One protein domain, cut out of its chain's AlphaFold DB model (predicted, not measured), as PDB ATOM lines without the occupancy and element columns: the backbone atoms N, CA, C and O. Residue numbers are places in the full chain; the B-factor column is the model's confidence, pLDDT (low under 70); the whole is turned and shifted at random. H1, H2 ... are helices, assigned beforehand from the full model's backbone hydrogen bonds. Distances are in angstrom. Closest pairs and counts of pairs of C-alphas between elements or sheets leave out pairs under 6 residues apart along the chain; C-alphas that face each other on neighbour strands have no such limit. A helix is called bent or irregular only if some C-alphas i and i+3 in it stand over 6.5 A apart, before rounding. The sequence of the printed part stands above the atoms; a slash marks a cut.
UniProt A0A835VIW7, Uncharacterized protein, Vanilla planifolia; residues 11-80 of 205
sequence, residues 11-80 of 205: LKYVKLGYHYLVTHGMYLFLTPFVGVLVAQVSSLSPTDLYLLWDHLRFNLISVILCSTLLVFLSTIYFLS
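AT A GLANCE: This is residues 11 to 80 of the 205 residues of an uncharacterized protein of Vanilla planifolia (UniProt A0A835VIW7). Two long helices form an open V, H1 as one limb and H2 as the other, joined at the point by residues 42 to 45, with nothing between the limbs. The printed part has 70 residues, 66 of them in H1 and then H2, with no named strand: all helix. It is extended, with a radius of gyration of the C-alphas of 18.9 A, and flat, spanning 49 by 36 by 11 A.

IN THESE COORDINATES: Find C-alpha 11 at (185.151, -9.737, -31.971), where H1, residues 11 to 41, begins. By its hydrogen bonds it was assigned as one helix, but it is bent: C-alphas 23 and 26 are 7.0 A apart. Its arms are H1a, residues 11 to 23, 18.3 A, and H1b, residues 26 to 41, 21.6 A. From C-alpha 46, H2 runs 50.1 A to C-alpha 80 at (156.685, -26.698, -33.971).

HOW THE PARTS SIT: H1a and H1b stand at a steep tilt of 36 degrees, only just steep. H2 is apart from both arms. Every O i to N i+4 pair is within hydrogen-bond range in H1a, 11 of 12 in H1b and 29 of 31 in H2.

THE WHOLE: The C-alphas farthest apart, Lys 12 and Thr 47, are 52.9 A apart. The printed part has no cut, and the link from H1 to H2 is tight. Mean pLDDT of the printed part is 78.3; 14 residues are under 70, among them 11 to 15 and 40 to 42.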
ATOM      1  N   LEU A  11     186.582  -9.541 -32.242       59.41
ATOM      2  CA  LEU A  11     185.151  -9.737 -31.971       59.41
ATOM      3  C   LEU A  11     184.550  -8.643 -31.071       59.41
ATOM      4  O   LEU A  11     183.413  -8.229 -31.304       59.41
ATOM      5  N   LYS A  12     185.308  -8.127 -30.089       59.66
ATOM      6  CA  LYS A  12     184.873  -6.992 -29.250       59.66
ATOM      7  C   LYS A  12     184.657  -5.716 -30.070       59.66
ATOM      8  O   LYS A  12     183.623  -5.070 -29.910       59.66
ATOM      9  N   TYR A  13     185.580  -5.389 -30.977       61.38
ATOM     10  CA  TYR A  13     185.455  -4.204 -31.837       61.38
ATOM     11  C   TYR A  13     184.352  -4.347 -32.890       61.38
ATOM     12  O   TYR A  13     183.635  -3.385 -33.149       61.38
ATOM     13  N   VAL A  14     184.145  -5.548 -33.442       67.50
ATOM     14  CA  VAL A  14     183.042  -5.810 -34.383       67.50
ATOM     15  C   VAL A  14     181.682  -5.679 -33.694       67.50
ATOM     16  O   VAL A  14     180.767  -5.084 -34.259       67.50
ATOM     17  N   LYS A  15     181.544  -6.164 -32.453       63.66
ATOM     18  CA  LYS A  15     180.287  -6.074 -31.693       63.66
ATOM     19  C   LYS A  15     179.946  -4.634 -31.290       63.66
ATOM     20  O   LYS A  15     178.784  -4.244 -31.371       63.66
ATOM     21  N   LEU A  16     180.950  -3.841 -30.904       72.25
ATOM     22  CA  LEU A  16     180.775  -2.424 -30.560       72.25
ATOM     23  C   LEU A  16     180.504  -1.565 -31.805       72.25
ATOM     24  O   LEU A  16     179.605  -0.726 -31.790       72.25
ATOM     25  N   GLY A  17     181.225  -1.830 -32.898       69.62
ATOM     26  CA  GLY A  17     180.998  -1.187 -34.189       69.62
ATOM     27  C   GLY A  17     179.596  -1.466 -34.725       69.62
ATOM     28  O   GLY A  17     178.900  -0.527 -35.090       69.62
ATOM     29  N   TYR A  18     179.140  -2.723 -34.689       71.19
ATOM     30  CA  TYR A  18     177.791  -3.096 -35.128       71.19
ATOM     31  C   TYR A  18     176.702  -2.416 -34.293       71.19
ATOM     32  O   TYR A  18     175.752  -1.879 -34.853       71.19
ATOM     33  N   HIS A  19     176.861  -2.371 -32.968       73.31
ATOM     34  CA  HIS A  19     175.920  -1.664 -32.102       73.31
ATOM     35  C   HIS A  19     175.845  -0.173 -32.459       73.31
ATOM     36  O   HIS A  19     174.755   0.367 -32.602       73.31
ATOM     37  N   TYR A  20     176.984   0.490 -32.669       74.50
ATOM     38  CA  TYR A  20     177.013   1.911 -33.023       74.50
ATOM     39  C   TYR A  20     176.395   2.191 -34.403       74.50
ATOM     40  O   TYR A  20     175.618   3.137 -34.554       74.50
ATOM     41  N   LEU A  21     176.690   1.334 -35.385       72.81
ATOM     42  CA  LEU A  21     176.172   1.419 -36.751       72.81
ATOM     43  C   LEU A  21     174.665   1.143 -36.808       72.81
ATOM     44  O   LEU A  21     173.969   1.791 -37.573       72.81
ATOM     45  N   VAL A  22     174.134   0.251 -35.969       72.38
ATOM     46  CA  VAL A  22     172.683   0.030 -35.864       72.38
ATOM     47  C   VAL A  22     171.995   1.194 -35.144       72.38
ATOM     48  O   VAL A  22     170.947   1.645 -35.598       72.38
ATOM     49  N   THR A  23     172.585   1.733 -34.071       73.69
ATOM     50  CA  THR A  23     171.984   2.849 -33.321       73.69
ATOM     51  C   THR A  23     171.944   4.154 -34.126       73.69
ATOM     52  O   THR A  23     170.952   4.873 -34.064       73.69
ATOM     53  N   HIS A  24     172.989   4.463 -34.901       76.31
ATOM     54  CA  HIS A  24     173.101   5.743 -35.623       76.31
ATOM     55  C   HIS A  24     172.964   5.617 -37.146       76.31
ATOM     56  O   HIS A  24     172.789   6.621 -37.836       76.31
ATOM     57  N   GLY A  25     173.005   4.399 -37.692       75.06
ATOM     58  CA  GLY A  25     172.905   4.156 -39.133       75.06
ATOM     59  C   GLY A  25     171.559   4.565 -39.711       75.06
ATOM     60  O   GLY A  25     171.508   5.050 -40.838       75.06
ATOM     61  N   MET A  26     170.490   4.469 -38.914       73.25
ATOM     62  CA  MET A  26     169.166   4.926 -39.329       73.25
ATOM     63  C   MET A  26     169.182   6.425 -39.664       73.25
ATOM     64  O   MET A  26     168.663   6.799 -40.706       73.25
ATOM     65  N   TYR A  27     169.864   7.262 -38.867       79.38
ATOM     66  CA  TYR A  27     170.002   8.708 -39.104       79.38
ATOM     67  C   TYR A  27     170.966   9.053 -40.250       79.38
ATOM     68  O   TYR A  27     170.681   9.960 -41.039       79.38
ATOM     69  N   LEU A  28     172.081   8.319 -40.369       79.81
ATOM     70  CA  LEU A  28     173.052   8.504 -41.456       79.81
ATOM     71  C   LEU A  28     172.439   8.230 -42.832       79.81
ATOM     72  O   LEU A  28     172.792   8.907 -43.794       79.81
ATOM     73  N   PHE A  29     171.513   7.273 -42.921       75.88
ATOM     74  CA  PHE A  29     170.810   6.960 -44.165       75.88
ATOM     75  C   PHE A  29     169.552   7.819 -44.364       75.88
ATOM     76  O   PHE A  29     169.253   8.200 -45.494       75.88
ATOM     77  N   LEU A  30     168.845   8.187 -43.284       77.56
ATOM     78  CA  LEU A  30     167.653   9.042 -43.367       77.56
ATOM     79  C   LEU A  30     167.966  10.420 -43.949       77.56
ATOM     80  O   LEU A  30     167.198  10.932 -44.752       77.56
ATOM     81  N   THR A  31     169.079  11.026 -43.540       78.81
ATOM     82  CA  THR A  31     169.418  12.412 -43.901       78.81
ATOM     83  C   THR A  31     169.565  12.620 -45.419       78.81
ATOM     84  O   THR A  31     168.870  13.483 -45.964       78.81
ATOM     85  N   PRO A  32     170.382  11.835 -46.153       81.06
ATOM     86  CA  PRO A  32     170.453  11.948 -47.609       81.06
ATOM     87  C   PRO A  32     169.167  11.464 -48.294       81.06
ATOM     88  O   PRO A  32     168.773  12.039 -49.304       81.06
ATOM     89  N   PHE A  33     168.479  10.460 -47.739       81.62
ATOM     90  CA  PHE A  33     167.228   9.948 -48.303       81.62
ATOM     91  C   PHE A  33     166.113  11.002 -48.290       81.62
ATOM     92  O   PHE A  33     165.448  11.207 -49.302       81.62
ATOM     93  N   VAL A  34     165.961  11.739 -47.185       81.88
ATOM     94  CA  VAL A  34     165.012  12.856 -47.080       81.88
ATOM     95  C   VAL A  34     165.380  13.981 -48.049       81.88
ATOM     96  O   VAL A  34     164.498  14.501 -48.726       81.88
ATOM     97  N   GLY A  35     166.669  14.315 -48.189       80.81
ATOM     98  CA  GLY A  35     167.120  15.321 -49.158       80.81
ATOM     99  C   GLY A  35     166.778  14.957 -50.609       80.81
ATOM    100  O   GLY A  35     166.275  15.793 -51.359       80.81
ATOM    101  N   VAL A  36     166.974  13.689 -50.986       80.44
ATOM    102  CA  VAL A  36     166.604  13.176 -52.314       80.44
ATOM    103  C   VAL A  36     165.084  13.167 -52.503       80.44
ATOM    104  O   VAL A  36     164.611  13.586 -53.557       80.44
ATOM    105  N   LEU A  37     164.307  12.758 -51.494       77.62
ATOM    106  CA  LEU A  37     162.841  12.785 -51.558       77.62
ATOM    107  C   LEU A  37     162.296  14.201 -51.772       77.62
ATOM    108  O   LEU A  37     161.426  14.392 -52.618       77.62
ATOM    109  N   VAL A  38     162.822  15.201 -51.060       78.50
ATOM    110  CA  VAL A  38     162.390  16.604 -51.197       78.50
ATOM    111  C   VAL A  38     162.690  17.152 -52.597       78.50
ATOM    112  O   VAL A  38     161.843  17.819 -53.198       78.50
ATOM    113  N   ALA A  39     163.863  16.830 -53.150       76.69
ATOM    114  CA  ALA A  39     164.231  17.229 -54.507       76.69
ATOM    115  C   ALA A  39     163.320  16.583 -55.567       76.69
ATOM    116  O   ALA A  39     162.874  17.264 -56.487       76.69
ATOM    117  N   GLN A  40     162.993  15.298 -55.407       68.56
ATOM    118  CA  GLN A  40     162.131  14.550 -56.330       68.56
ATOM    119  C   GLN A  40     160.665  15.019 -56.271       68.56
ATOM    120  O   GLN A  40     160.034  15.198 -57.314       68.56
ATOM    121  N   VAL A  41     160.132  15.291 -55.071       68.75
ATOM    122  CA  VAL A  41     158.757  15.800 -54.863       68.75
ATOM    123  C   VAL A  41     158.548  17.168 -55.513       68.75
ATOM    124  O   VAL A  41     157.469  17.436 -56.034       68.75
ATOM    125  N   SER A  42     159.586  18.005 -55.561       67.38
ATOM    126  CA  SER A  42     159.518  19.330 -56.193       67.38
ATOM    127  C   SER A  42     159.398  19.270 -57.725       67.38
ATOM    128  O   SER A  42     158.991  20.251 -58.343       67.38
ATOM    129  N   SER A  43     159.732  18.131 -58.343       70.00
ATOM    130  CA  SER A  43     159.659  17.908 -59.796       70.00
ATOM    131  C   SER A  43     158.447  17.086 -60.265       70.00
ATOM    132  O   SER A  43     158.307  16.857 -61.464       70.00
ATOM    133  N   LEU A  44     157.585  16.622 -59.353       68.12
ATOM    134  CA  LEU A  44     156.532  15.639 -59.646       68.12
ATOM    135  C   LEU A  44     155.208  16.291 -60.086       68.12
ATOM    136  O   LEU A  44     154.640  17.125 -59.380       68.12
ATOM    137  N   SER A  45     154.688  15.869 -61.244       71.81
ATOM    138  CA  SER A  45     153.377  16.279 -61.767       71.81
ATOM    139  C   SER A  45     152.233  15.408 -61.193       71.81
ATOM    140  O   SER A  45     152.466  14.268 -60.778       71.81
ATOM    141  N   PRO A  46     150.971  15.886 -61.163       67.31
ATOM    142  CA  PRO A  46     149.832  15.130 -60.620       67.31
ATOM    143  C   PRO A  46     149.500  13.848 -61.402       67.31
ATOM    144  O   PRO A  46     148.947  12.908 -60.832       67.31
ATOM    145  N   THR A  47     149.863  13.776 -62.685       67.56
ATOM    146  CA  THR A  47     149.668  12.580 -63.517       67.56
ATOM    147  C   THR A  47     150.697  11.492 -63.183       67.56
ATOM    148  O   THR A  47     150.350  10.314 -63.114       67.56
ATOM    149  N   ASP A  48     151.938  11.885 -62.879       71.00
ATOM    150  CA  ASP A  48     153.005  10.968 -62.446       71.00
ATOM    151  C   ASP A  48     152.748  10.413 -61.038       71.00
ATOM    152  O   ASP A  48     153.070   9.261 -60.742       71.00
ATOM    153  N   LEU A  49     152.092  11.202 -60.179       69.56
ATOM    154  CA  LEU A  49     151.644  10.784 -58.849       69.56
ATOM    155  C   LEU A  49     150.666   9.605 -58.896       69.56
ATOM    156  O   LEU A  49     150.748   8.730 -58.038       69.56
ATOM    157  N   TYR A  50     149.773   9.546 -59.889       73.00
ATOM    158  CA  TYR A  50     148.813   8.444 -60.012       73.00
ATOM    159  C   TYR A  50     149.496   7.124 -60.409       73.00
ATOM    160  O   TYR A  50     149.224   6.084 -59.808       73.00
ATOM    161  N   LEU A  51     150.434   7.163 -61.364       75.00
ATOM    162  CA  LEU A  51     151.228   5.990 -61.756       75.00
ATOM    163  C   LEU A  51     152.157   5.519 -60.629       75.00
ATOM    164  O   LEU A  51     152.286   4.317 -60.385       75.00
ATOM    165  N   LEU A  52     152.769   6.460 -59.906       71.31
ATOM    166  CA  LEU A  52     153.605   6.154 -58.750       71.31
ATOM    167  C   LEU A  52     152.777   5.569 -57.597       71.31
ATOM    168  O   LEU A  52     153.244   4.652 -56.926       71.31
ATOM    169  N   TRP A  53     151.551   6.060 -57.391       69.88
ATOM    170  CA  TRP A  53     150.620   5.561 -56.378       69.88
ATOM    171  C   TRP A  53     150.198   4.117 -56.641       69.88
ATOM    172  O   TRP A  53     150.185   3.313 -55.709       69.88
ATOM    173  N   ASP A  54     149.903   3.769 -57.894       76.31
ATOM    174  CA  ASP A  54     149.556   2.395 -58.258       76.31
ATOM    175  C   ASP A  54     150.746   1.449 -58.015       76.31
ATOM    176  O   ASP A  54     150.625   0.453 -57.294       76.31
ATOM    177  N   HIS A  55     151.946   1.836 -58.462       75.62
ATOM    178  CA  HIS A  55     153.175   1.082 -58.196       75.62
ATOM    179  C   HIS A  55     153.501   0.949 -56.699       75.62
ATOM    180  O   HIS A  55     153.889  -0.136 -56.249       75.62
ATOM    181  N   LEU A  56     153.331   2.017 -55.909       74.75
ATOM    182  CA  LEU A  56     153.525   1.980 -54.456       74.75
ATOM    183  C   LEU A  56     152.500   1.072 -53.783       74.75
ATOM    184  O   LEU A  56     152.869   0.303 -52.899       74.75
ATOM    185  N   ARG A  57     151.233   1.132 -54.200       80.06
ATOM    186  CA  ARG A  57     150.148   0.324 -53.640       80.06
ATOM    187  C   ARG A  57     150.388  -1.165 -53.872       80.06
ATOM    188  O   ARG A  57     150.281  -1.938 -52.922       80.06
ATOM    189  N   PHE A  58     150.764  -1.570 -55.085       79.25
ATOM    190  CA  PHE A  58     151.096  -2.969 -55.376       79.25
ATOM    191  C   PHE A  58     152.321  -3.451 -54.592       79.25
ATOM    192  O   PHE A  58     152.303  -4.552 -54.038       79.25
ATOM    193  N   ASN A  59     153.361  -2.619 -54.480       81.38
ATOM    194  CA  ASN A  59     154.557  -2.963 -53.715       81.38
ATOM    195  C   ASN A  59     154.251  -3.068 -52.210       81.38
ATOM    196  O   ASN A  59     154.632  -4.041 -51.567       81.38
ATOM    197  N   LEU A  60     153.468  -2.136 -51.659       83.00
ATOM    198  CA  LEU A  60     153.047  -2.154 -50.260       83.00
ATOM    199  C   LEU A  60     152.219  -3.405 -49.939       83.00
ATOM    200  O   LEU A  60     152.490  -4.080 -48.949       83.00
ATOM    201  N   ILE A  61     151.251  -3.750 -50.794       87.38
ATOM    202  CA  ILE A  61     150.443  -4.967 -50.637       87.38
ATOM    203  C   ILE A  61     151.342  -6.207 -50.685       87.38
ATOM    204  O   ILE A  61     151.218  -7.073 -49.822       87.38
ATOM    205  N   SER A  62     152.275  -6.274 -51.638       86.81
ATOM    206  CA  SER A  62     153.228  -7.384 -51.757       86.81
ATOM    207  C   SER A  62     154.125  -7.516 -50.519       86.81
ATOM    208  O   SER A  62     154.290  -8.610 -49.981       86.81
ATOM    209  N   VAL A  63     154.647  -6.402 -50.000       88.06
ATOM    210  CA  VAL A  63     155.481  -6.370 -48.788       88.06
ATOM    211  C   VAL A  63     154.682  -6.783 -47.553       88.06
ATOM    212  O   VAL A  63     155.177  -7.569 -46.742       88.06
ATOM    213  N   ILE A  64     153.443  -6.312 -47.404       90.69
ATOM    214  CA  ILE A  64     152.558  -6.713 -46.301       90.69
ATOM    215  C   ILE A  64     152.244  -8.211 -46.401       90.69
ATOM    216  O   ILE A  64     152.368  -8.933 -45.412       90.69
ATOM    217  N   LEU A  65     151.911  -8.715 -47.589       93.00
ATOM    218  CA  LEU A  65     151.616 -10.133 -47.797       93.00
ATOM    219  C   LEU A  65     152.842 -11.017 -47.512       93.00
ATOM    220  O   LEU A  65     152.745 -12.019 -46.811       93.00
ATOM    221  N   CYS A  66     154.016 -10.624 -48.006       89.06
ATOM    222  CA  CYS A  66     155.265 -11.351 -47.793       89.06
ATOM    223  C   CYS A  66     155.692 -11.325 -46.318       89.06
ATOM    224  O   CYS A  66     156.035 -12.360 -45.753       89.06
ATOM    225  N   SER A  67     155.619 -10.164 -45.661       88.81
ATOM    226  CA  SER A  67     155.974 -10.036 -44.242       88.81
ATOM    227  C   SER A  67     155.025 -10.820 -43.339       88.81
ATOM    228  O   SER A  67     155.488 -11.540 -42.457       88.81
ATOM    229  N   THR A  68     153.714 -10.754 -43.582       93.62
ATOM    230  CA  THR A  68     152.725 -11.550 -42.837       93.62
ATOM    231  C   THR A  68     152.937 -13.049 -43.033       93.62
ATOM    232  O   THR A  68     152.962 -13.780 -42.043       93.62
ATOM    233  N   LEU A  69     153.189 -13.509 -44.266       95.38
ATOM    234  CA  LEU A  69     153.557 -14.902 -44.551       95.38
ATOM    235  C   LEU A  69     154.834 -15.322 -43.818       95.38
ATOM    236  O   LEU A  69     154.855 -16.374 -43.181       95.38
ATOM    237  N   LEU A  70     155.886 -14.502 -43.861       94.19
ATOM    238  CA  LEU A  70     157.149 -14.787 -43.176       94.19
ATOM    239  C   LEU A  70     156.971 -14.873 -41.659       94.19
ATOM    240  O   LEU A  70     157.471 -15.813 -41.041       94.19
ATOM    241  N   VAL A  71     156.242 -13.932 -41.055       95.06
ATOM    242  CA  VAL A  71     155.949 -13.941 -39.613       95.06
ATOM    243  C   VAL A  71     155.120 -15.167 -39.244       95.06
ATOM    244  O   VAL A  71     155.421 -15.827 -38.250       95.06
ATOM    245  N   PHE A  72     154.122 -15.517 -40.053       95.06
ATOM    246  CA  PHE A  72     153.279 -16.687 -39.826       95.06
ATOM    247  C   PHE A  72     154.079 -17.995 -39.892       95.06
ATOM    248  O   PHE A  72     154.050 -18.783 -38.945       95.06
ATOM    249  N   LEU A  73     154.867 -18.193 -40.955       94.56
ATOM    250  CA  LEU A  73     155.736 -19.362 -41.118       94.56
ATOM    251  C   LEU A  73     156.790 -19.451 -40.011       94.56
ATOM    252  O   LEU A  73     157.018 -20.527 -39.462       94.56
ATOM    253  N   SER A  74     157.394 -18.319 -39.649       90.50
ATOM    254  CA  SER A  74     158.339 -18.220 -38.536       90.50
ATOM    255  C   SER A  74     157.680 -18.629 -37.218       90.50
ATOM    256  O   SER A  74     158.208 -19.469 -36.493       90.50
ATOM    257  N   THR A  75     156.481 -18.119 -36.935       92.31
ATOM    258  CA  THR A  75     155.728 -18.448 -35.717       92.31
ATOM    259  C   THR A  75     155.403 -19.937 -35.653       92.31
ATOM    260  O   THR A  75     155.663 -20.568 -34.630       92.31
ATOM    261  N   ILE A  76     154.907 -20.525 -36.749       91.31
ATOM    262  CA  ILE A  76     154.667 -21.973 -36.833       91.31
ATOM    263  C   ILE A  76     155.967 -22.734 -36.590       91.31
ATOM    264  O   ILE A  76     155.993 -23.631 -35.756       91.31
ATOM    265  N   TYR A  77     157.063 -22.347 -37.240       89.62
ATOM    266  CA  TYR A  77     158.362 -22.982 -37.049       89.62
ATOM    267  C   TYR A  77     158.822 -22.935 -35.584       89.62
ATOM    268  O   TYR A  77     159.243 -23.954 -35.040       89.62
ATOM    269  N   PHE A  78     158.694 -21.787 -34.914       84.94
ATOM    270  CA  PHE A  78     159.054 -21.636 -33.502       84.94
ATOM    271  C   PHE A  78     158.159 -22.446 -32.558       84.94
ATOM    272  O   PHE A  78     158.652 -22.946 -31.547       84.94
ATOM    273  N   LEU A  79     156.871 -22.594 -32.874       84.19
ATOM    274  CA  LEU A  79     155.937 -23.404 -32.090       84.19
ATOM    275  C   LEU A  79     156.104 -24.909 -32.349       84.19
ATOM    276  O   LEU A  79     155.961 -25.705 -31.426       84.19
ATOM    277  N   SER A  80     156.444 -25.303 -33.578       81.75
ATOM    278  CA  SER A  80     156.685 -26.698 -33.971       81.75
ATOM    279  C   SER A  80     158.064 -27.214 -33.559       81.75
ATOM    280  O   SER A  80     158.295 -28.423 -33.581       81.75
TER     281      SER A  80